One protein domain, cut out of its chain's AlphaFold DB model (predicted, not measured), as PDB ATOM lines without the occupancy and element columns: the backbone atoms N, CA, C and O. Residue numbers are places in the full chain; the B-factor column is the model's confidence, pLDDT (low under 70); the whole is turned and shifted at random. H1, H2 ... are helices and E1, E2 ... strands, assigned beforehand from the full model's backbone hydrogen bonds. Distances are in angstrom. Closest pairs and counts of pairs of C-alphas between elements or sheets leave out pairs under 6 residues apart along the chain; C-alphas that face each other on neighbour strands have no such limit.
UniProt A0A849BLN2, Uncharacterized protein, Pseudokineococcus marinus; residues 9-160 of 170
ATOM      1  N   ALA A   9      58.521 -26.293 -41.558       92.69
ATOM      2  CA  ALA A   9      57.749 -26.796 -42.697       92.69
ATOM      3  C   ALA A   9      56.237 -26.855 -42.396       92.69
ATOM      4  O   ALA A   9      55.427 -26.303 -43.142       92.69
ATOM      5  N   ALA A  10      55.844 -27.420 -41.249       91.81
ATOM      6  CA  ALA A  10      54.442 -27.462 -40.837       91.81
ATOM      7  C   ALA A  10      53.872 -26.058 -40.559       91.81
ATOM      8  O   ALA A  10      52.702 -25.798 -40.846       91.81
ATOM      9  N   ALA A  11      54.691 -25.139 -40.036       93.31
ATOM     10  CA  ALA A  11      54.314 -23.745 -39.825       93.31
ATOM     11  C   ALA A  11      54.055 -23.023 -41.156       93.31
ATOM     12  O   ALA A  11      53.012 -22.387 -41.304       93.31
ATOM     13  N   ARG A  12      54.942 -23.179 -42.152       95.88
ATOM     14  CA  ARG A  12      54.716 -22.665 -43.514       95.88
ATOM     15  C   ARG A  12      53.442 -23.239 -44.121       95.88
ATOM     16  O   ARG A  12      52.618 -22.476 -44.619       95.88
ATOM     17  N   ARG A  13      53.234 -24.557 -44.013       96.75
ATOM     18  CA  ARG A  13      52.029 -25.197 -44.554       96.75
ATOM     19  C   ARG A  13      50.754 -24.644 -43.927       96.75
ATOM     20  O   ARG A  13      49.804 -24.355 -44.656       96.75
ATOM     21  N   LEU A  14      50.744 -24.475 -42.603       96.25
ATOM     22  CA  LEU A  14      49.628 -23.870 -41.879       96.25
ATOM     23  C   LEU A  14      49.391 -22.422 -42.317       96.25
ATOM     24  O   LEU A  14      48.243 -22.047 -42.523       96.25
ATOM     25  N   ARG A  15      50.448 -21.621 -42.496       97.19
ATOM     26  CA  ARG A  15      50.322 -20.243 -42.982       97.19
ATOM     27  C   ARG A  15      49.653 -20.185 -44.356       97.19
ATOM     28  O   ARG A  15      48.722 -19.406 -44.520       97.19
ATOM     29  N   CYS A  16      50.080 -21.018 -45.308       97.75
ATOM     30  CA  CYS A  16      49.445 -21.093 -46.629       97.75
ATOM     31  C   CYS A  16      47.977 -21.530 -46.526       97.75
ATOM     32  O   CYS A  16      47.106 -20.910 -47.129       97.75
ATOM     33  N   ALA A  17      47.691 -22.529 -45.682       97.94
ATOM     34  CA  ALA A  17      46.347 -23.072 -45.486       97.94
ATOM     35  C   ALA A  17      45.311 -22.031 -45.024       97.94
ATOM     36  O   ALA A  17      44.125 -22.204 -45.286       97.94
ATOM     37  N   LEU A  18      45.732 -20.969 -44.326       98.00
ATOM     38  CA  LEU A  18      44.831 -19.894 -43.889       98.00
ATOM     39  C   LEU A  18      44.280 -19.063 -45.060       98.00
ATOM     40  O   LEU A  18      43.220 -18.460 -44.919       98.00
ATOM     41  N   SER A  19      44.972 -19.054 -46.201       97.38
ATOM     42  CA  SER A  19      44.578 -18.317 -47.411       97.38
ATOM     43  C   SER A  19      44.057 -19.228 -48.531       97.38
ATOM     44  O   SER A  19      43.658 -18.740 -49.586       97.38
ATOM     45  N   GLU A  20      44.062 -20.545 -48.328       98.31
ATOM     46  CA  GLU A  20      43.598 -21.534 -49.302       98.31
ATOM     47  C   GLU A  20      42.085 -21.756 -49.172       98.31
ATOM     48  O   GLU A  20      41.595 -22.271 -48.161       98.31
ATOM     49  N   ALA A  21      41.332 -21.370 -50.206       98.25
ATOM     50  CA  ALA A  21      39.869 -21.384 -50.181       98.25
ATOM     51  C   ALA A  21      39.280 -22.777 -49.895       98.25
ATOM     52  O   ALA A  21      38.311 -22.890 -49.149       98.25
ATOM     53  N   ASP A  22      39.882 -23.841 -50.426       98.38
ATOM     54  CA  ASP A  22      39.437 -25.217 -50.202       98.38
ATOM     55  C   ASP A  22      39.635 -25.659 -48.742       98.38
ATOM     56  O   ASP A  22      38.775 -26.328 -48.165       98.38
ATOM     57  N   VAL A  23      40.741 -25.271 -48.099       98.44
ATOM     58  CA  VAL A  23      40.994 -25.599 -46.690       98.44
ATOM     59  C   VAL A  23      40.050 -24.823 -45.778       98.44
ATOM     60  O   VAL A  23      39.490 -25.405 -44.842       98.44
ATOM     61  N   VAL A  24      39.843 -23.536 -46.068       98.69
ATOM     62  CA  VAL A  24      38.895 -22.679 -45.345       98.69
ATOM     63  C   VAL A  24      37.477 -23.231 -45.456       98.69
ATOM     64  O   VAL A  24      36.783 -23.337 -44.444       98.69
ATOM     65  N   GLU A  25      37.063 -23.663 -46.645       98.56
ATOM     66  CA  GLU A  25      35.736 -24.239 -46.849       98.56
ATOM     67  C   GLU A  25      35.577 -25.572 -46.106       98.56
ATOM     68  O   GLU A  25      34.603 -25.774 -45.381       98.56
ATOM     69  N   ARG A  26      36.587 -26.455 -46.143       98.50
ATOM     70  CA  ARG A  26      36.581 -27.697 -45.345       98.50
ATOM     71  C   ARG A  26      36.539 -27.449 -43.837       98.50
ATOM     72  O   ARG A  26      36.069 -28.323 -43.104       98.50
ATOM     73  N   TYR A  27      37.079 -26.329 -43.357       98.75
ATOM     74  CA  TYR A  27      36.948 -25.915 -41.961       98.75
ATOM     75  C   TYR A  27      35.515 -25.469 -41.662       98.75
ATOM     76  O   TYR A  27      34.904 -26.024 -40.751       98.75
ATOM     77  N   ARG A  28      34.962 -24.544 -42.458       98.56
ATOM     78  CA  ARG A  28      33.599 -24.007 -42.295       98.56
ATOM     79  C   ARG A  28      32.530 -25.094 -42.369       98.56
ATOM     80  O   ARG A  28      31.673 -25.156 -41.493       98.56
ATOM     81  N   ALA A  29      32.655 -26.030 -43.307       98.50
ATOM     82  CA  ALA A  29      31.767 -27.188 -43.437       98.50
ATOM     83  C   ALA A  29      31.788 -28.130 -42.214       98.50
ATOM     84  O   ALA A  29      30.931 -28.997 -42.071       98.50
ATOM     85  N   LYS A  30      32.781 -27.989 -41.323       98.69
ATOM     86  CA  LYS A  30      32.900 -28.739 -40.062       98.69
ATOM     87  C   LYS A  30      32.558 -27.895 -38.839       98.69
ATOM     88  O   LYS A  30      32.841 -28.322 -37.717       98.69
ATOM     89  N   THR A  31      31.963 -26.728 -39.042       98.62
ATOM     90  CA  THR A  31      31.435 -25.877 -37.981       98.62
ATOM     91  C   THR A  31      29.917 -25.808 -38.067       98.62
ATOM     92  O   THR A  31      29.370 -25.676 -39.155       98.62
ATOM     93  N   ALA A  32      29.240 -25.917 -36.929       98.44
ATOM     94  CA  ALA A  32      27.786 -25.916 -36.856       98.44
ATOM     95  C   ALA A  32      27.314 -25.013 -35.717       98.44
ATOM     96  O   ALA A  32      27.841 -25.074 -34.603       98.44
ATOM     97  N   ARG A  33      26.329 -24.160 -36.000       98.00
ATOM     98  CA  ARG A  33      25.646 -23.356 -34.986       98.00
ATOM     99  C   ARG A  33      24.440 -24.141 -34.472       98.00
ATOM    100  O   ARG A  33      23.794 -24.842 -35.242       98.00
ATOM    101  N   VAL A  34      24.186 -24.039 -33.173       97.62
ATOM    102  CA  VAL A  34      23.024 -24.635 -32.512       97.62
ATOM    103  C   VAL A  34      22.297 -23.511 -31.793       97.62
ATOM    104  O   VAL A  34      22.930 -22.755 -31.053       97.62
ATOM    105  N   ASP A  35      20.997 -23.387 -32.034       96.19
ATOM    106  CA  ASP A  35      20.171 -22.355 -31.411       96.19
ATOM    107  C   ASP A  35      20.206 -22.480 -29.882       96.19
ATOM    108  O   ASP A  35      20.305 -23.576 -29.335       96.19
ATOM    109  N   GLY A  36      20.196 -21.343 -29.184       95.81
ATOM    110  CA  GLY A  36      20.337 -21.299 -27.723       95.81
ATOM    111  C   GLY A  36      21.775 -21.436 -27.204       95.81
ATOM    112  O   GLY A  36      22.014 -21.206 -26.021       95.81
ATOM    113  N   HIS A  37      22.763 -21.715 -28.064       96.75
ATOM    114  CA  HIS A  37      24.166 -21.827 -27.662       96.75
ATOM    115  C   HIS A  37      25.060 -20.781 -28.339       96.75
ATOM    116  O   HIS A  37      25.022 -20.574 -29.548       96.75
ATOM    117  N   SER A  38      25.952 -20.166 -27.556       97.12
ATOM    118  CA  SER A  38      26.922 -19.178 -28.056       97.12
ATOM    119  C   SER A  38      28.136 -19.798 -28.756       97.12
ATOM    120  O   SER A  38      28.875 -19.106 -29.447       97.12
ATOM    121  N   CYS A  39      28.392 -21.098 -28.574       98.12
ATOM    122  CA  CYS A  39      29.506 -21.775 -29.236       98.12
ATOM    123  C   CYS A  39      29.161 -22.117 -30.690       98.12
ATOM    124  O   CYS A  39      28.113 -22.686 -30.976       98.12
ATOM    125  N   LEU A  40      30.117 -21.902 -31.593       98.44
ATOM    126  CA  LEU A  40      30.142 -22.559 -32.897       98.44
ATOM    127  C   LEU A  40      30.797 -23.942 -32.734       98.44
ATOM    128  O   LEU A  40      31.948 -24.026 -32.320       98.44
ATOM    129  N   PHE A  41      30.102 -25.042 -32.994       98.50
ATOM    130  CA  PHE A  41      30.587 -26.382 -32.650       98.50
ATOM    131  C   PHE A  41      31.371 -27.038 -33.784       98.50
ATOM    132  O   PHE A  41      30.919 -27.092 -34.924       98.50
ATOM    133  N   TRP A  42      32.535 -27.600 -33.458       98.81
ATOM    134  CA  TRP A  42      33.287 -28.462 -34.363       98.81
ATOM    135  C   TRP A  42      32.643 -29.850 -34.478       98.81
ATOM    136  O   TRP A  42      32.581 -30.586 -33.494       98.81
ATOM    137  N   ILE A  43      32.260 -30.247 -35.693       98.69
ATOM    138  CA  ILE A  43      31.628 -31.546 -35.990       98.69
ATOM    139  C   ILE A  43      32.570 -32.561 -36.665       98.69
ATOM    140  O   ILE A  43      32.157 -33.644 -37.074       98.69
ATOM    141  N   GLY A  44      33.859 -32.229 -36.787       98.31
ATOM    142  CA  GLY A  44      34.864 -33.060 -37.456       98.31
ATOM    143  C   GLY A  44      35.592 -34.071 -36.555       98.31
ATOM    144  O   GLY A  44      35.100 -34.542 -35.530       98.31
ATOM    145  N   ALA A  45      36.828 -34.408 -36.937       98.19
ATOM    146  CA  ALA A  45      37.677 -35.318 -36.166       98.19
ATOM    147  C   ALA A  45      38.018 -34.734 -34.784       98.19
ATOM    148  O   ALA A  45      38.240 -33.530 -34.658       98.19
ATOM    149  N   VAL A  46      38.107 -35.600 -33.770       98.38
ATOM    150  CA  VAL A  46      38.413 -35.242 -32.376       98.38
ATOM    151  C   VAL A  46      39.658 -36.004 -31.928       98.38
ATOM    152  O   VAL A  46      39.774 -37.211 -32.130       98.38
ATOM    153  N   SER A  47      40.612 -35.293 -31.338       96.38
ATOM    154  CA  SER A  47      41.851 -35.862 -30.803       96.38
ATOM    155  C   SER A  47      41.621 -36.665 -29.518       96.38
ATOM    156  O   SER A  47      40.605 -36.517 -28.841       96.38
ATOM    157  N   GLY A  48      42.626 -37.443 -29.102       94.19
ATOM    158  CA  GLY A  48      42.603 -38.142 -27.811       94.19
ATOM    159  C   GLY A  48      42.452 -37.220 -26.590       94.19
ATOM    160  O   GLY A  48      42.026 -37.679 -25.538       94.19
ATOM    161  N   ARG A  49      42.743 -35.917 -26.731       92.75
ATOM    162  CA  ARG A  49      42.567 -34.904 -25.674       92.75
ATOM    163  C   ARG A  49      41.246 -34.125 -25.776       92.75
ATOM    164  O   ARG A  49      41.045 -33.197 -25.009       92.75
ATOM    165  N   GLY A  50      40.360 -34.469 -26.714       96.81
ATOM    166  CA  GLY A  50      39.048 -33.825 -26.868       96.81
ATOM    167  C   GLY A  50      39.020 -32.588 -27.771       96.81
ATOM    168  O   GLY A  50      37.948 -32.070 -28.053       96.81
ATOM    169  N   HIS A  51      40.161 -32.129 -28.293       97.38
ATOM    170  CA  HIS A  51      40.186 -31.024 -29.261       97.38
ATOM    171  C   HIS A  51      39.787 -31.466 -30.667       97.38
ATOM    172  O   HIS A  51      40.218 -32.536 -31.113       97.38
ATOM    173  N   GLY A  52      39.080 -30.597 -31.393       98.25
ATOM    174  CA  GLY A  52      38.858 -30.747 -32.830       98.25
ATOM    175  C   GLY A  52      40.171 -30.770 -33.622       98.25
ATOM    176  O   GLY A  52      41.142 -30.106 -33.249       98.25
ATOM    177  N   ARG A  53      40.221 -31.538 -34.713       98.19
ATOM    178  CA  ARG A  53      41.380 -31.650 -35.610       98.19
ATOM    179  C   ARG A  53      41.005 -31.398 -37.063       98.19
ATOM    180  O   ARG A  53      40.096 -32.040 -37.587       98.19
ATOM    181  N   LEU A  54      41.786 -30.552 -37.725       98.38
ATOM    182  CA  LEU A  54      41.686 -30.260 -39.150       98.38
ATOM    183  C   LEU A  54      42.969 -30.705 -39.859       98.38
ATOM    184  O   LEU A  54      44.064 -30.328 -39.451       98.38
ATOM    185  N   TRP A  55      42.834 -31.481 -40.933       97.88
ATOM    186  CA  TRP A  55      43.933 -31.728 -41.866       97.88
ATOM    187  C   TRP A  55      44.061 -30.555 -42.835       97.88
ATOM    188  O   TRP A  55      43.091 -30.206 -43.514       97.88
ATOM    189  N   VAL A  56      45.255 -29.974 -42.888       97.31
ATOM    190  CA  VAL A  56      45.579 -28.769 -43.658       97.31
ATOM    191  C   VAL A  56      46.552 -29.083 -44.788       97.31
ATOM    192  O   VAL A  56      47.314 -28.217 -45.163       97.31
ATOM    193  N   GLY A  57      46.564 -30.311 -45.309       96.31
ATOM    194  CA  GLY A  57      47.425 -30.695 -46.428       96.31
ATOM    195  C   GLY A  57      48.715 -31.403 -46.019       96.31
ATOM    196  O   GLY A  57      48.877 -31.862 -44.886       96.31
ATOM    197  N   THR A  58      49.630 -31.487 -46.975       96.31
ATOM    198  CA  THR A  58      50.966 -32.071 -46.823       96.31
ATOM    199  C   THR A  58      52.003 -30.951 -46.873       96.31
ATOM    200  O   THR A  58      51.805 -29.986 -47.611       96.31
ATOM    201  N   ASP A  59      53.051 -31.023 -46.052       94.50
ATOM    202  CA  ASP A  59      54.173 -30.079 -46.114       94.50
ATOM    203  C   ASP A  59      55.171 -30.426 -47.236       94.50
ATOM    204  O   ASP A  59      55.016 -31.408 -47.961       94.50
ATOM    205  N   GLU A  60      56.193 -29.586 -47.387       92.19
ATOM    206  CA  GLU A  60      57.264 -29.739 -48.381       92.19
ATOM    207  C   GLU A  60      58.122 -31.006 -48.192       92.19
ATOM    208  O   GLU A  60      58.724 -31.470 -49.155       92.19
ATOM    209  N   ASP A  61      58.113 -31.609 -46.998       91.88
ATOM    210  CA  ASP A  61      58.798 -32.874 -46.699       91.88
ATOM    211  C   ASP A  61      57.903 -34.101 -46.979       91.88
ATOM    212  O   ASP A  61      58.251 -35.233 -46.630       91.88
ATOM    213  N   GLY A  62      56.713 -33.896 -47.555       93.12
ATOM    214  CA  GLY A  62      55.759 -34.965 -47.846       93.12
ATOM    215  C   GLY A  62      54.980 -35.463 -46.621       93.12
ATOM    216  O   GLY A  62      54.347 -36.520 -46.683       93.12
ATOM    217  N   ARG A  63      54.983 -34.732 -45.498       93.38
ATOM    218  CA  ARG A  63      54.309 -35.148 -44.256       93.38
ATOM    219  C   ARG A  63      52.921 -34.537 -44.143       93.38
ATOM    220  O   ARG A  63      52.715 -33.347 -44.361       93.38
ATOM    221  N   ASN A  64      51.949 -35.347 -43.728       95.12
ATOM    222  CA  ASN A  64      50.594 -34.867 -43.466       95.12
ATOM    223  C   ASN A  64      50.571 -33.906 -42.271       95.12
ATOM    224  O   ASN A  64      50.896 -34.288 -41.144       95.12
ATOM    225  N   VAL A  65      50.089 -32.685 -42.492       95.81
ATOM    226  CA  VAL A  65      49.939 -31.662 -41.458       95.81
ATOM    227  C   VAL A  65      48.481 -31.594 -41.027       95.81
ATOM    228  O   VAL A  65      47.567 -31.333 -41.809       95.81
ATOM    229  N   ALA A  66      48.243 -31.821 -39.739       95.88
ATOM    230  CA  ALA A  66      46.928 -31.650 -39.150       95.88
ATOM    231  C   ALA A  66      47.029 -30.912 -37.815       95.88
ATOM    232  O   ALA A  66      47.807 -31.285 -36.930       95.88
ATOM    233  N   VAL A  67      46.208 -29.879 -37.677       96.25
ATOM    234  CA  VAL A  67      46.256 -28.890 -36.600       96.25
ATOM    235  C   VAL A  67      45.013 -28.971 -35.725       96.25
ATOM    236  O   VAL A  67      44.006 -29.584 -36.086       96.25
ATOM    237  N   ILE A  68      45.089 -28.361 -34.543       97.31
ATOM    238  CA  ILE A  68      43.923 -28.188 -33.677       97.31
ATOM    239  C   ILE A  68      42.965 -27.192 -34.341       97.31
ATOM    240  O   ILE A  68      43.389 -26.114 -34.750       97.31
ATOM    241  N   ALA A  69      41.684 -27.552 -34.437       98.50
ATOM    242  CA  ALA A  69      40.683 -26.797 -35.191       98.50
ATOM    243  C   ALA A  69      40.569 -25.337 -34.727       98.50
ATOM    244  O   ALA A  69      40.658 -24.437 -35.557       98.50
ATOM    245  N   HIS A  70      40.503 -25.083 -33.414       98.06
ATOM    246  CA  HIS A  70      40.405 -23.708 -32.912       98.06
ATOM    247  C   HIS A  70      41.664 -22.877 -33.185       98.06
ATOM    248  O   HIS A  70      41.573 -21.663 -33.286       98.06
ATOM    249  N   ARG A  71      42.846 -23.496 -33.336       97.88
ATOM    250  CA  ARG A  71      44.064 -22.762 -33.719       97.88
ATOM    251  C   ARG A  71      44.002 -22.328 -35.179       97.88
ATOM    252  O   ARG A  71      44.444 -21.231 -35.497       97.88
ATOM    253  N   PHE A  72      43.443 -23.169 -36.049       98.56
ATOM    254  CA  PHE A  72      43.171 -22.781 -37.431       98.56
ATOM    255  C   PHE A  72      42.143 -21.646 -37.481       98.56
ATOM    256  O   PHE A  72      42.416 -20.612 -38.078       98.56
ATOM    257  N   GLY A  73      41.022 -21.793 -36.768       98.50
ATOM    258  CA  GLY A  73      40.003 -20.750 -36.655       98.50
ATOM    259  C   GLY A  73      40.537 -19.426 -36.104       98.50
ATOM    260  O   GLY A  73      40.258 -18.374 -36.669       98.50
ATOM    261  N   TYR A  74      41.377 -19.472 -35.067       98.62
ATOM    262  CA  TYR A  74      42.043 -18.288 -34.518       98.62
ATOM    263  C   TYR A  74      42.926 -17.601 -35.566       98.62
ATOM    264  O   TYR A  74      42.888 -16.382 -35.702       98.62
ATOM    265  N   GLY A  75      43.677 -18.379 -36.353       98.25
ATOM    266  CA  GLY A  75      44.454 -17.855 -37.476       98.25
ATOM    267  C   GLY A  75      43.591 -17.208 -38.561       98.25
ATOM    268  O   GLY A  75      43.997 -16.192 -39.116       98.25
ATOM    269  N   LEU A  76      42.398 -17.744 -38.842       98.50
ATOM    270  CA  LEU A  76      41.460 -17.127 -39.786       98.50
ATOM    271  C   LEU A  76      40.882 -15.810 -39.256       98.50
ATOM    272  O   LEU A  76      40.707 -14.873 -40.026       98.50
ATOM    273  N   ALA A  77      40.576 -15.742 -37.960       98.31
ATOM    274  CA  ALA A  77      39.942 -14.579 -37.347       98.31
ATOM    275  C   ALA A  77      40.923 -13.432 -37.049       98.31
ATOM    276  O   ALA A  77      40.549 -12.267 -37.141       98.31
ATOM    277  N   HIS A  78      42.168 -13.757 -36.686       97.50
ATOM    278  CA  HIS A  78      43.147 -12.783 -36.185       97.50
ATOM    279  C   HIS A  78      44.435 -12.705 -37.018       97.50
ATOM    280  O   HIS A  78      45.295 -11.871 -36.743       97.50
ATOM    281  N   GLY A  79      44.582 -13.556 -38.034       97.38
ATOM    282  CA  GLY A  79      45.753 -13.598 -38.906       97.38
ATOM    283  C   GLY A  79      46.903 -14.468 -38.388       97.38
ATOM    284  O   GLY A  79      46.940 -14.927 -37.242       97.38
ATOM    285  N   TRP A  80      47.872 -14.704 -39.278       96.06
ATOM    286  CA  TRP A  80      49.025 -15.570 -39.016       96.06
ATOM    287  C   TRP A  80      49.913 -15.056 -37.883       96.06
ATOM    288  O   TRP A  80      50.287 -15.846 -37.021       96.06
ATOM    289  N   ASP A  81      50.238 -13.763 -37.857       95.81
ATOM    290  CA  ASP A  81      51.189 -13.224 -36.877       95.81
ATOM    291  C   ASP A  81      50.643 -13.340 -35.447       95.81
ATOM    292  O   ASP A  81      51.365 -13.745 -34.535       95.81
ATOM    293  N   ALA A  82      49.335 -13.112 -35.267       95.88
ATOM    294  CA  ALA A  82      48.657 -13.339 -33.996       95.88
ATOM    295  C   ALA A  82      48.703 -14.818 -33.580       95.88
ATOM    296  O   ALA A  82      48.948 -15.129 -32.415       95.88
ATOM    297  N   LEU A  83      48.485 -15.747 -34.518       95.56
ATOM    298  CA  LEU A  83      48.556 -17.186 -34.248       95.56
ATOM    299  C   LEU A  83      49.987 -17.653 -33.929       95.56
ATOM    300  O   LEU A  83      50.183 -18.474 -33.031       95.56
ATOM    301  N   ALA A  84      50.976 -17.156 -34.671       93.25
ATOM    302  CA  ALA A  84      52.387 -17.485 -34.502       93.25
ATOM    303  C   ALA A  84      52.928 -16.951 -33.167       93.25
ATOM    304  O   ALA A  84      53.707 -17.634 -32.505       93.25
ATOM    305  N   GLY A  85      52.455 -15.775 -32.743       92.94
ATOM    306  CA  GLY A  85      52.754 -15.170 -31.447       92.94
ATOM    307  C   GLY A  85      51.942 -15.721 -30.269       92.94
ATOM    308  O   GLY A  85      52.160 -15.272 -29.147       92.94
ATOM    309  N   ALA A  86      51.026 -16.676 -30.484       93.12
ATOM    310  CA  ALA A  86      50.181 -17.268 -29.444       93.12
ATOM    311  C   ALA A  86      50.612 -18.717 -29.113       93.12
ATOM    312  O   ALA A  86      50.141 -19.676 -29.757       93.12
ATOM    313  N   PRO A  87      51.456 -18.921 -28.072       91.25
ATOM    314  CA  PRO A  87      51.844 -20.255 -27.610       91.25
ATOM    315  C   PRO A  87      50.627 -21.114 -27.269       91.25
ATOM    316  O   PRO A  87      50.580 -22.305 -27.584       91.25
ATOM    317  N   VAL A  88      49.606 -20.489 -26.680       93.44
ATOM    318  CA  VAL A  88      48.318 -21.105 -26.385       93.44
ATOM    319  C   VAL A  88      47.200 -20.197 -26.891       93.44
ATOM    320  O   VAL A  88      47.247 -18.982 -26.727       93.44
ATOM    321  N   VAL A  89      46.188 -20.810 -27.500       95.69
ATOM    322  CA  VAL A  89      44.888 -20.179 -27.744       95.69
ATOM    323  C   VAL A  89      43.943 -20.800 -26.725       95.69
ATOM    324  O   VAL A  89      43.724 -22.012 -26.766       95.69
ATOM    325  N   THR A  90      43.478 -20.016 -25.756       94.38
ATOM    326  CA  THR A  90      42.618 -20.514 -24.673       94.38
ATOM    327  C   THR A  90      41.156 -20.200 -24.960       94.38
ATOM    328  O   THR A  90      40.836 -19.267 -25.700       94.38
ATOM    329  N   HIS A  91      40.264 -21.007 -24.387       95.25
ATOM    330  CA  HIS A  91      38.825 -20.802 -24.481       95.25
ATOM    331  C   HIS A  91      38.303 -20.076 -23.240       95.25
ATOM    332  O   HIS A  91      38.557 -20.495 -22.115       95.25
ATOM    333  N   ALA A  92      37.491 -19.040 -23.435       94.31
ATOM    334  CA  ALA A  92      36.704 -18.444 -22.356       94.31
ATOM    335  C   ALA A  92      35.546 -19.359 -21.910       94.31
ATOM    336  O   ALA A  92      35.139 -19.321 -20.757       94.31
ATOM    337  N   CYS A  93      35.044 -20.204 -22.817       95.12
ATOM    338  CA  CYS A  93      33.920 -21.116 -22.584       95.12
ATOM    339  C   CYS A  93      34.325 -22.533 -22.144       95.12
ATOM    340  O   CYS A  93      33.452 -23.381 -21.997       95.12
ATOM    341  N   ASP A  94      35.626 -22.831 -22.044       94.81
ATOM    342  CA  ASP A  94      36.188 -24.153 -21.709       94.81
ATOM    343  C   ASP A  94      35.702 -25.344 -22.571       94.81
ATOM    344  O   ASP A  94      35.969 -26.509 -22.266       94.81
ATOM    345  N   ASN A  95      35.025 -25.082 -23.695       95.19
ATOM    346  CA  ASN A  95      34.572 -26.101 -24.634       95.19
ATOM    347  C   ASN A  95      35.638 -26.350 -25.723       95.19
ATOM    348  O   ASN A  95      35.802 -25.512 -26.613       95.19
ATOM    349  N   PRO A  96      36.314 -27.516 -25.741       94.19
ATOM    350  CA  PRO A  96      37.410 -27.789 -26.675       94.19
ATOM    351  C   PRO A  96      36.973 -27.924 -28.144       94.19
ATOM    352  O   PRO A  96      37.836 -27.956 -29.030       94.19
ATOM    353  N   LEU A  97      35.663 -28.027 -28.408       98.12
ATOM    354  CA  LEU A  97      35.090 -28.044 -29.754       98.12
ATOM    355  C   LEU A  97      34.608 -26.672 -30.233       98.12
ATOM    356  O   LEU A  97      34.267 -26.550 -31.406       98.12
ATOM    357  N   CYS A  98      34.607 -25.643 -29.385       98.56
ATOM    358  CA  CYS A  98      34.148 -24.309 -29.765       98.56
ATOM    359  C   CYS A  98      35.029 -23.695 -30.866       98.56
ATOM    360  O   CYS A  98      36.255 -23.760 -30.810       98.56
ATOM    361  N   GLN A  99      34.397 -23.089 -31.862       98.75
ATOM    362  CA  GLN A  99      35.001 -22.423 -33.010       98.75
ATOM    363  C   GLN A  99      34.617 -20.938 -33.109       98.75
ATOM    364  O   GLN A  99      34.919 -20.295 -34.105       98.75
ATOM    365  N   GLU A 100      33.926 -20.408 -32.096       98.38
ATOM    366  CA  GLU A 100      33.480 -19.013 -32.042       98.38
ATOM    367  C   GLU A 100      34.671 -18.079 -31.755       98.38
ATOM    368  O   GLU A 100      35.266 -18.209 -30.676       98.38
ATOM    369  N   PRO A 101      35.019 -17.136 -32.658       98.06
ATOM    370  CA  PRO A 101      36.148 -16.229 -32.461       98.06
ATOM    371  C   PRO A 101      36.089 -15.409 -31.176       98.06
ATOM    372  O   PRO A 101      37.109 -15.236 -30.512       98.06
ATOM    373  N   GLY A 102      34.890 -14.981 -30.767       98.00
ATOM    374  CA  GLY A 102      34.693 -14.236 -29.520       98.00
ATOM    375  C   GLY A 102      34.992 -15.037 -28.246       98.00
ATOM    376  O   GLY A 102      35.086 -14.461 -27.166       98.00
ATOM    377  N   HIS A 103      35.153 -16.360 -28.343       97.81
ATOM    378  CA  HIS A 103      35.474 -17.224 -27.203       97.81
ATOM    379  C   HIS A 103      36.963 -17.546 -27.077       97.81
ATOM    380  O   HIS A 103      37.327 -18.329 -26.193       97.81
ATOM    381  N   TRP A 104      37.822 -16.996 -27.935       97.31
ATOM    382  CA  TRP A 104      39.259 -17.234 -27.887       97.31
ATOM    383  C   TRP A 104      40.030 -16.053 -27.320       97.31
ATOM    384  O   TRP A 104      39.673 -14.894 -27.508       97.31
ATOM    385  N   ARG A 105      41.162 -16.362 -26.691       95.00
ATOM    386  CA  ARG A 105      42.201 -15.381 -26.374       95.00
ATOM    387  C   ARG A 105      43.583 -15.993 -26.575       95.00
ATOM    388  O   ARG A 105      43.778 -17.189 -26.347       95.00
ATOM    389  N   ALA A 106      44.555 -15.174 -26.967       94.94
ATOM    390  CA  ALA A 106      45.956 -15.556 -26.842       94.94
ATOM    391  C   ALA A 106      46.327 -15.645 -25.354       94.94
ATOM    392  O   ALA A 106      45.899 -14.828 -24.536       94.94
ATOM    393  N   GLY A 107      47.122 -16.647 -24.997       90.06
ATOM    394  CA  GLY A 107      47.598 -16.829 -23.636       90.06
ATOM    395  C   GLY A 107      48.915 -17.585 -23.578       90.06
ATOM    396  O   GLY A 107      49.408 -18.131 -24.570       90.06
ATOM    397  N   THR A 108      49.482 -17.634 -22.378       91.81
ATOM    398  CA  THR A 108      50.655 -18.455 -22.090       91.81
ATOM    399  C   THR A 108      50.249 -19.813 -21.516       91.81
ATOM    400  O   THR A 108      49.118 -20.028 -21.069       91.81
ATOM    401  N   HIS A 109      51.191 -20.759 -21.481       90.88
ATOM    402  CA  HIS A 109      50.983 -22.025 -20.772       90.88
ATOM    403  C   HIS A 109      50.720 -21.821 -19.274       90.88
ATOM    404  O   HIS A 109      49.987 -22.613 -18.677       90.88
ATOM    405  N   THR A 110      51.306 -20.777 -18.681       93.94
ATOM    406  CA  THR A 110      51.106 -20.412 -17.277       93.94
ATOM    407  C   THR A 110      49.678 -19.936 -17.050       93.94
ATOM    408  O   THR A 110      48.987 -20.516 -16.215       93.94
ATOM    409  N   ASP A 111      49.195 -18.983 -17.853       91.50
ATOM    410  CA  ASP A 111      47.828 -18.458 -17.728       91.50
ATOM    411  C   ASP A 111      46.796 -19.564 -17.923       91.50
ATOM    412  O   ASP A 111      45.879 -19.707 -17.124       91.50
ATOM    413  N   ASN A 112      46.983 -20.408 -18.945       91.88
ATOM    414  CA  ASN A 112      46.080 -21.524 -19.213       91.88
ATOM    415  C   ASN A 112      46.017 -22.513 -18.034       91.88
ATOM    416  O   ASN A 112      44.967 -23.085 -17.754       91.88
ATOM    417  N   ARG A 113      47.138 -22.742 -17.336       93.19
ATOM    418  CA  ARG A 113      47.164 -23.616 -16.155       93.19
ATOM    419  C   ARG A 113      46.460 -22.970 -14.961       93.19
ATOM    420  O   ARG A 113      45.750 -23.678 -14.250       93.19
ATOM    421  N   LEU A 114      46.660 -21.671 -14.745       93.88
ATOM    422  CA  LEU A 114      46.010 -20.920 -13.669       93.88
ATOM    423  C   LEU A 114      44.494 -20.847 -13.882       93.88
ATOM    424  O   LEU A 114      43.739 -21.196 -12.980       93.88
ATOM    425  N   GLU A 115      44.050 -20.507 -15.093       92.38
ATOM    426  CA  GLU A 115      42.627 -20.508 -15.444       92.38
ATOM    427  C   GLU A 115      41.999 -21.882 -15.259       92.38
ATOM    428  O   GLU A 115      40.941 -21.988 -14.649       92.38
ATOM    429  N   TRP A 116      42.662 -22.945 -15.722       93.56
ATOM    430  CA  TRP A 116      42.166 -24.299 -15.499       93.56
ATOM    431  C   TRP A 116      42.025 -24.612 -14.005       93.56
ATOM    432  O   TRP A 116      41.008 -25.161 -13.588       93.56
ATOM    433  N   ALA A 117      43.016 -24.246 -13.186       94.62
ATOM    434  CA  ALA A 117      42.969 -24.480 -11.744       94.62
ATOM    435  C   ALA A 117      41.801 -23.737 -11.076       94.62
ATOM    436  O   ALA A 117      41.161 -24.295 -10.186       94.62
ATOM    437  N   TRP A 118      41.496 -22.519 -11.527       93.00
ATOM    438  CA  TRP A 118      40.374 -21.726 -11.019       93.00
ATOM    439  C   TRP A 118      39.018 -22.230 -11.517       93.00
ATOM    440  O   TRP A 118      38.058 -22.275 -10.752       93.00
ATOM    441  N   ARG A 119      38.924 -22.641 -12.785       92.69
ATOM    442  CA  ARG A 119      37.644 -22.981 -13.423       92.69
ATOM    443  C   ARG A 119      37.244 -24.443 -13.302       92.69
ATOM    444  O   ARG A 119      36.062 -24.747 -13.396       92.69
ATOM    445  N   ARG A 120      38.173 -25.369 -13.029       92.94
ATOM    446  CA  ARG A 120      37.856 -26.814 -12.924       92.94
ATOM    447  C   ARG A 120      36.838 -27.163 -11.830       92.94
ATOM    448  O   ARG A 120      36.309 -28.271 -11.830       92.94
ATOM    449  N   HIS A 121      36.608 -26.249 -10.889       89.38
ATOM    450  CA  HIS A 121      35.652 -26.397  -9.792       89.38
ATOM    451  C   HIS A 121      34.332 -25.651 -10.032       89.38
ATOM    452  O   HIS A 121      33.446 -25.726  -9.186       89.38
ATOM    453  N   GLN A 122      34.180 -24.951 -11.163       89.56
ATOM    454  CA  GLN A 122      32.912 -24.322 -11.521       89.56
ATOM    455  C   GLN A 122      31.835 -25.398 -11.700       89.56
ATOM    456  O   GLN A 122      32.014 -26.362 -12.451       89.56
ATOM    457  N   LEU A 123      30.735 -25.232 -10.966       86.75
ATOM    458  CA  LEU A 123      29.597 -26.147 -10.983       86.75
ATOM    459  C   LEU A 123      28.988 -26.200 -12.382       86.75
ATOM    460  O   LEU A 123      28.884 -25.170 -13.046       86.75
ATOM    461  N   ALA A 124      28.635 -27.406 -12.830       84.12
ATOM    462  CA  ALA A 124      28.107 -27.662 -14.173       84.12
ATOM    463  C   ALA A 124      29.005 -27.153 -15.330       84.12
ATOM    464  O   ALA A 124      28.572 -27.072 -16.481       84.12
ATOM    465  N   GLY A 125      30.274 -26.832 -15.050       90.12
ATOM    466  CA  GLY A 125      31.224 -26.345 -16.040       90.12
ATOM    467  C   GLY A 125      31.758 -27.464 -16.949       90.12
ATOM    468  O   GLY A 125      31.911 -28.606 -16.505       90.12
ATOM    469  N   PRO A 126      32.154 -27.162 -18.204       93.50
ATOM    470  CA  PRO A 126      32.697 -28.151 -19.145       93.50
ATOM    471  C   PRO A 126      33.885 -28.967 -18.621       93.50
ATOM    472  O   PRO A 126      34.073 -30.113 -19.027       93.50
ATOM    473  N   LEU A 127      34.693 -28.380 -17.732       93.75
ATOM    474  CA  LEU A 127      35.872 -29.017 -17.143       93.75
ATOM    475  C   LEU A 127      35.531 -30.083 -16.095       93.75
ATOM    476  O   LEU A 127      36.401 -30.887 -15.761       93.75
ATOM    477  N   ARG A 128      34.291 -30.095 -15.591       94.12
ATOM    478  CA  ARG A 128      33.812 -31.021 -14.560       94.12
ATOM    479  C   ARG A 128      32.882 -32.109 -15.110       94.12
ATOM    480  O   ARG A 128      32.320 -32.887 -14.345       94.12
ATOM    481  N   ASP A 129      32.746 -32.192 -16.433       95.62
ATOM    482  CA  ASP A 129      31.955 -33.227 -17.094       95.62
ATOM    483  C   ASP A 129      32.473 -34.627 -16.727       95.62
ATOM    484  O   ASP A 129      33.662 -34.929 -16.888       95.62
ATOM    485  N   LEU A 130      31.570 -35.489 -16.259       95.94
ATOM    486  CA  LEU A 130      31.866 -36.842 -15.780       95.94
ATOM    487  C   LEU A 130      32.527 -37.728 -16.845       95.94
ATOM    488  O   LEU A 130      33.226 -38.685 -16.518       95.94
ATOM    489  N   ARG A 131      32.342 -37.407 -18.129       96.38
ATOM    490  CA  ARG A 131      32.928 -38.140 -19.262       96.38
ATOM    491  C   ARG A 131      34.370 -37.707 -19.559       96.38
ATOM    492  O   ARG A 131      35.019 -38.268 -20.449       96.38
ATOM    493  N   GLY A 132      34.864 -36.677 -18.869       95.00
ATOM    494  CA  GLY A 132      36.130 -36.010 -19.147       95.00
ATOM    495  C   GLY A 132      36.148 -35.284 -20.499       95.00
ATOM    496  O   GLY A 132      35.221 -35.375 -21.305       95.00
ATOM    497  N   ALA A 133      37.247 -34.581 -20.791       94.00
ATOM    498  CA  ALA A 133      37.340 -33.698 -21.962       94.00
ATOM    499  C   ALA A 133      37.042 -34.402 -23.300       94.00
ATOM    500  O   ALA A 133      36.339 -33.859 -24.152       94.00
ATOM    501  N   ARG A 134      37.557 -35.625 -23.498       96.81
ATOM    502  CA  ARG A 134      37.330 -36.385 -24.738       96.81
ATOM    503  C   ARG A 134      35.906 -36.926 -24.829       96.81
ATOM    504  O   ARG A 134      35.298 -36.790 -25.885       96.81
ATOM    505  N   GLY A 135      35.395 -37.545 -23.764       98.19
ATOM    506  CA  GLY A 135      34.051 -38.119 -23.770       98.19
ATOM    507  C   GLY A 135      32.989 -37.040 -23.959       98.19
ATOM    508  O   GLY A 135      32.108 -37.190 -24.803       98.19
ATOM    509  N   ARG A 136      33.164 -35.897 -23.286       97.50
ATOM    510  CA  ARG A 136      32.368 -34.691 -23.507       97.50
ATOM    511  C   ARG A 136      32.388 -34.247 -24.970       97.50
ATOM    512  O   ARG A 136      31.332 -34.055 -25.564       97.50
ATOM    513  N   ALA A 137      33.579 -34.080 -25.547       98.19
ATOM    514  CA  ALA A 137      33.727 -33.627 -26.925       98.19
ATOM    515  C   ALA A 137      33.015 -34.563 -27.914       98.19
ATOM    516  O   ALA A 137      32.286 -34.097 -28.780       98.19
ATOM    517  N   LEU A 138      33.176 -35.880 -27.768       98.62
ATOM    518  CA  LEU A 138      32.491 -36.848 -28.628       98.62
ATOM    519  C   LEU A 138      30.967 -36.750 -28.487       98.62
ATOM    520  O   LEU A 138      30.285 -36.623 -29.497       98.62
ATOM    521  N   ALA A 139      30.451 -36.710 -27.254       98.31
ATOM    522  CA  ALA A 139      29.015 -36.612 -27.006       98.31
ATOM    523  C   ALA A 139      28.401 -35.339 -27.611       98.31
ATOM    524  O   ALA A 139      27.374 -35.414 -28.276       98.31
ATOM    525  N   VAL A 140      29.056 -34.184 -27.429       98.19
ATOM    526  CA  VAL A 140      28.628 -32.910 -28.027       98.19
ATOM    527  C   VAL A 140      28.677 -32.983 -29.550       98.19
ATOM    528  O   VAL A 140      27.701 -32.647 -30.206       98.19
ATOM    529  N   ARG A 141      29.794 -33.444 -30.126       98.56
ATOM    530  CA  ARG A 141      29.955 -33.554 -31.580       98.56
ATOM    531  C   ARG A 141      28.851 -34.406 -32.200       98.56
ATOM    532  O   ARG A 141      28.267 -34.008 -33.201       98.56
ATOM    533  N   ASP A 142      28.616 -35.582 -31.630       98.62
ATOM    534  CA  ASP A 142      27.672 -36.550 -32.177       98.62
ATOM    535  C   ASP A 142      26.238 -36.031 -32.028       98.62
ATOM    536  O   ASP A 142      25.494 -36.041 -32.999       98.62
ATOM    537  N   ALA A 143      25.893 -35.411 -30.892       98.31
ATOM    538  CA  ALA A 143      24.600 -34.749 -30.728       98.31
ATOM    539  C   ALA A 143      24.337 -33.661 -31.780       98.31
ATOM    540  O   ALA A 143      23.259 -33.629 -32.364       98.31
ATOM    541  N   VAL A 144      25.331 -32.810 -32.060       98.25
ATOM    542  CA  VAL A 144      25.211 -31.754 -33.078       98.25
ATOM    543  C   VAL A 144      25.050 -32.350 -34.479       98.25
ATOM    544  O   VAL A 144      24.264 -31.842 -35.271       98.25
ATOM    545  N   ARG A 145      25.768 -33.436 -34.800       98.06
ATOM    546  CA  ARG A 145      25.644 -34.127 -36.097       98.06
ATOM    547  C   ARG A 145      24.290 -34.805 -36.274       98.06
ATOM    548  O   ARG A 145      23.765 -34.805 -37.381       98.06
ATOM    549  N   ASP A 146      23.757 -35.360 -35.193       97.75
ATOM    550  CA  ASP A 146      22.512 -36.123 -35.191       97.75
ATOM    551  C   ASP A 146      21.274 -35.228 -34.984       97.75
ATOM    552  O   ASP A 146      20.152 -35.725 -34.980       97.75
ATOM    553  N   GLY A 147      21.457 -33.916 -34.776       95.69
ATOM    554  CA  GLY A 147      20.363 -32.977 -34.503       95.69
ATOM    555  C   GLY A 147      19.673 -33.206 -33.154       95.69
ATOM    556  O   GLY A 147      18.508 -32.857 -32.982       95.69
ATOM    557  N   ARG A 148      20.367 -33.824 -32.195       96.38
ATOM    558  CA  ARG A 148      19.831 -34.082 -30.855       96.38
ATOM    559  C   ARG A 148      19.848 -32.809 -29.999       96.38
ATOM    560  O   ARG A 148      20.795 -32.029 -30.122       96.38
ATOM    561  N   PRO A 149      18.892 -32.643 -29.064       96.12
ATOM    562  CA  PRO A 149      18.913 -31.539 -28.107       96.12
ATOM    563  C   PRO A 149      20.227 -31.524 -27.324       96.12
ATOM    564  O   PRO A 149      20.591 -32.498 -26.655       96.12
ATOM    565  N   LEU A 150      20.978 -30.431 -27.453       95.94
ATOM    566  CA  LEU A 150      22.308 -30.351 -26.866       95.94
ATOM    567  C   LEU A 150      22.228 -30.190 -25.344       95.94
ATOM    568  O   LEU A 150      23.036 -30.802 -24.650       95.94
ATOM    569  N   ASP A 151      21.230 -29.481 -24.819       95.00
ATOM    570  CA  ASP A 151      21.017 -29.313 -23.373       95.00
ATOM    571  C   ASP A 151      20.907 -30.646 -22.623       95.00
ATOM    572  O   ASP A 151      21.547 -30.819 -21.583       95.00
ATOM    573  N   ASP A 152      20.214 -31.638 -23.186       94.88
ATOM    574  CA  ASP A 152      20.130 -32.986 -22.607       94.88
ATOM    575  C   ASP A 152      21.509 -33.657 -22.548       94.88
ATOM    576  O   ASP A 152      21.892 -34.290 -21.560       94.88
ATOM    577  N   VAL A 153      22.303 -33.496 -23.609       96.31
ATOM    578  CA  VAL A 153      23.652 -34.068 -23.729       96.31
ATOM    579  C   VAL A 153      24.630 -33.387 -22.774       96.31
ATOM    580  O   VAL A 153      25.530 -34.055 -22.245       96.31
ATOM    581  N   LEU A 154      24.485 -32.075 -22.569       94.50
ATOM    582  CA  LEU A 154      25.242 -31.303 -21.586       94.50
ATOM    583  C   LEU A 154      24.879 -31.762 -20.172       94.50
ATOM    584  O   LEU A 154      25.770 -32.164 -19.427       94.50
ATOM    585  N   THR A 155      23.585 -31.814 -19.861       93.75
ATOM    586  CA  THR A 155      23.041 -32.211 -18.556       93.75
ATOM    587  C   THR A 155      23.451 -33.631 -18.170       93.75
ATOM    588  O   THR A 155      23.830 -33.868 -17.027       93.75
ATOM    589  N   ALA A 156      23.470 -34.571 -19.120       94.25
ATOM    590  CA  ALA A 156      23.918 -35.945 -18.886       94.25
ATOM    591  C   ALA A 156      25.412 -36.068 -18.519       94.25
ATOM    592  O   ALA A 156      25.842 -37.106 -18.022       94.25
ATOM    593  N   GLY A 157      26.224 -35.041 -18.797       93.88
ATOM    594  CA  GLY A 157      27.623 -34.975 -18.367       93.88
ATOM    595  C   GLY A 157      27.817 -34.399 -16.969       93.88
ATOM    596  O   GLY A 157      28.921 -34.472 -16.435       93.88
ATOM    597  N   THR A 158      26.775 -33.818 -16.386       92.75
ATOM    598  CA  THR A 158      26.838 -33.104 -15.114       92.75
ATOM    599  C   THR A 158      26.541 -34.059 -13.960       92.75
ATOM    600  O   THR A 158      25.639 -34.891 -14.043       92.75
ATOM    601  N   SER A 159      27.316 -33.966 -12.874       90.00
ATOM    602  CA  SER A 159      27.100 -34.814 -11.695       90.00
ATOM    603  C   SER A 159      25.764 -34.518 -11.013       90.00
ATOM    604  O   SER A 159      25.274 -33.398 -11.101       90.00
ATOM    605  N   GLU A 160      25.176 -35.493 -10.317       86.00
ATOM    606  CA  GLU A 160      23.955 -35.292  -9.517       86.00
ATOM    607  C   GLU A 160      24.121 -34.138  -8.521       86.00
ATOM    608  O   GLU A 160      23.314 -33.219  -8.502       86.00
TER     609      GLU A 160
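AT A GLANCE: This is residues 9 to 160 of the 170 residues of an uncharacterized protein of Pseudokineococcus marinus (UniProt A0A849BLN2). Three separate two-stranded hairpins are spread along the domain, with helices packed on two of them, E3 with E4 and E5 with E6, and the one helix H6 packed on the third, E1 with E2. The longest hairpin, E3 and E4, has H1, H2 and residues 69 to 73 of H3 packed on it at one end; H3 also packs on the hairpin E5 and E6, which has H5 on it too, while at the other end the helical hairpin of H6 and H7 meets the small hairpin E1 and E2 through H6. The printed part has 152 residues with seven named helices and six named strands, in the order H1 H2 E1 E2 E3 E4 H3 H4 E5 E6 H5 H6 H7. Each of the three sheets is one antiparallel pair, E1 - E2, E3 - E4 and E5 - E6, and the class is mixed, helices and strands. The whole is compact, with a radius of gyration of the C-alphas of 15.6 A and spans of 51 by 36 by 25 A.

HOW THE PARTS SIT: Begin at the hairpin of E3, residues 52 to 58, and E4, residues 64 to 68, where N 54 and O 67 are 2.9 A apart, within hydrogen-bond range. Beside E3, residues 45 to 46 pair with residues 52 to 53, antiparallel. Look next to H1, residues 9 to 17, whose closest C-alphas to E3 are those of Ala 17 and Val 56, 6.0 A. For H2, residues 21 to 28, the closest to E3 are the C-alphas of Val 23 and Val 56, 6.3 A. H1 and H2 are close but not clearly touching, about perpendicular at 86 degrees, with the C-alphas of Ala 17 and Val 23 closest at 6.0 A. H3, residues 69 to 78, comes closest to E3 at the C-alphas of Ala 69 and Arg 53, 4.9 A. H3 touches H4, residues 80 to 84, the closest C-alphas being those of Gly 75 and Leu 83, 5.3 A. From H3, go on to the hairpin of E5, residues 88 to 91, and E6, residues 104 to 107: the closest C-alphas of H3 and E5 are those of Arg 71 and Val 89, 6.6 A. Across this hairpin N 90 and O 105 are 2.9 A apart, within hydrogen-bond range. H5, residues 109 to 119, comes closest to E5 at the C-alphas of His 109 and Val 88, 6.3 A, and is apart from H3. Now turn to the hairpin of E1, residues 31 to 33, and E2, residues 40 to 42, with N 41 and O 32 at 2.8 A. H6, residues 132 to 146, comes closest to E2 at the C-alphas of Arg 141 and Trp 42, 6.7 A. With its residues 139 to 144 alone, H6 touches H7, residues 150 to 155, at a shallow tilt of 30 degrees, opposite ways; the C-alphas of Ala 143 and Leu 150 are closest, at 6.3 A. In H1 to H7, every O i to N i+4 pair is within hydrogen-bond range.

IN THESE COORDINATES: Find C-alpha 52 at (38.858, -30.747, -32.830); from there E3 runs 18.6 A to C-alpha 58, and E4 covers 13.6 A. H1 starts at C-alpha 9, (57.749, -26.796, -42.697), and measures 12.3 A; H3 measures 14.3 A and H5 15.3 A. H6, the longest helix, runs 21.0 A from C-alpha 132. H7 ends at C-alpha 155, (23.041, -32.211, -18.556).

THE WHOLE: The two C-alphas farthest apart are those of Glu 60 and Glu 160, 51.5 A. The printed part has no cut. The long links are residues 92 to 103, between E5 and E6, and residues 120 to 131, between H5 and H6. The mean pLDDT of the printed part is 95.8, and no printed residue is under 70.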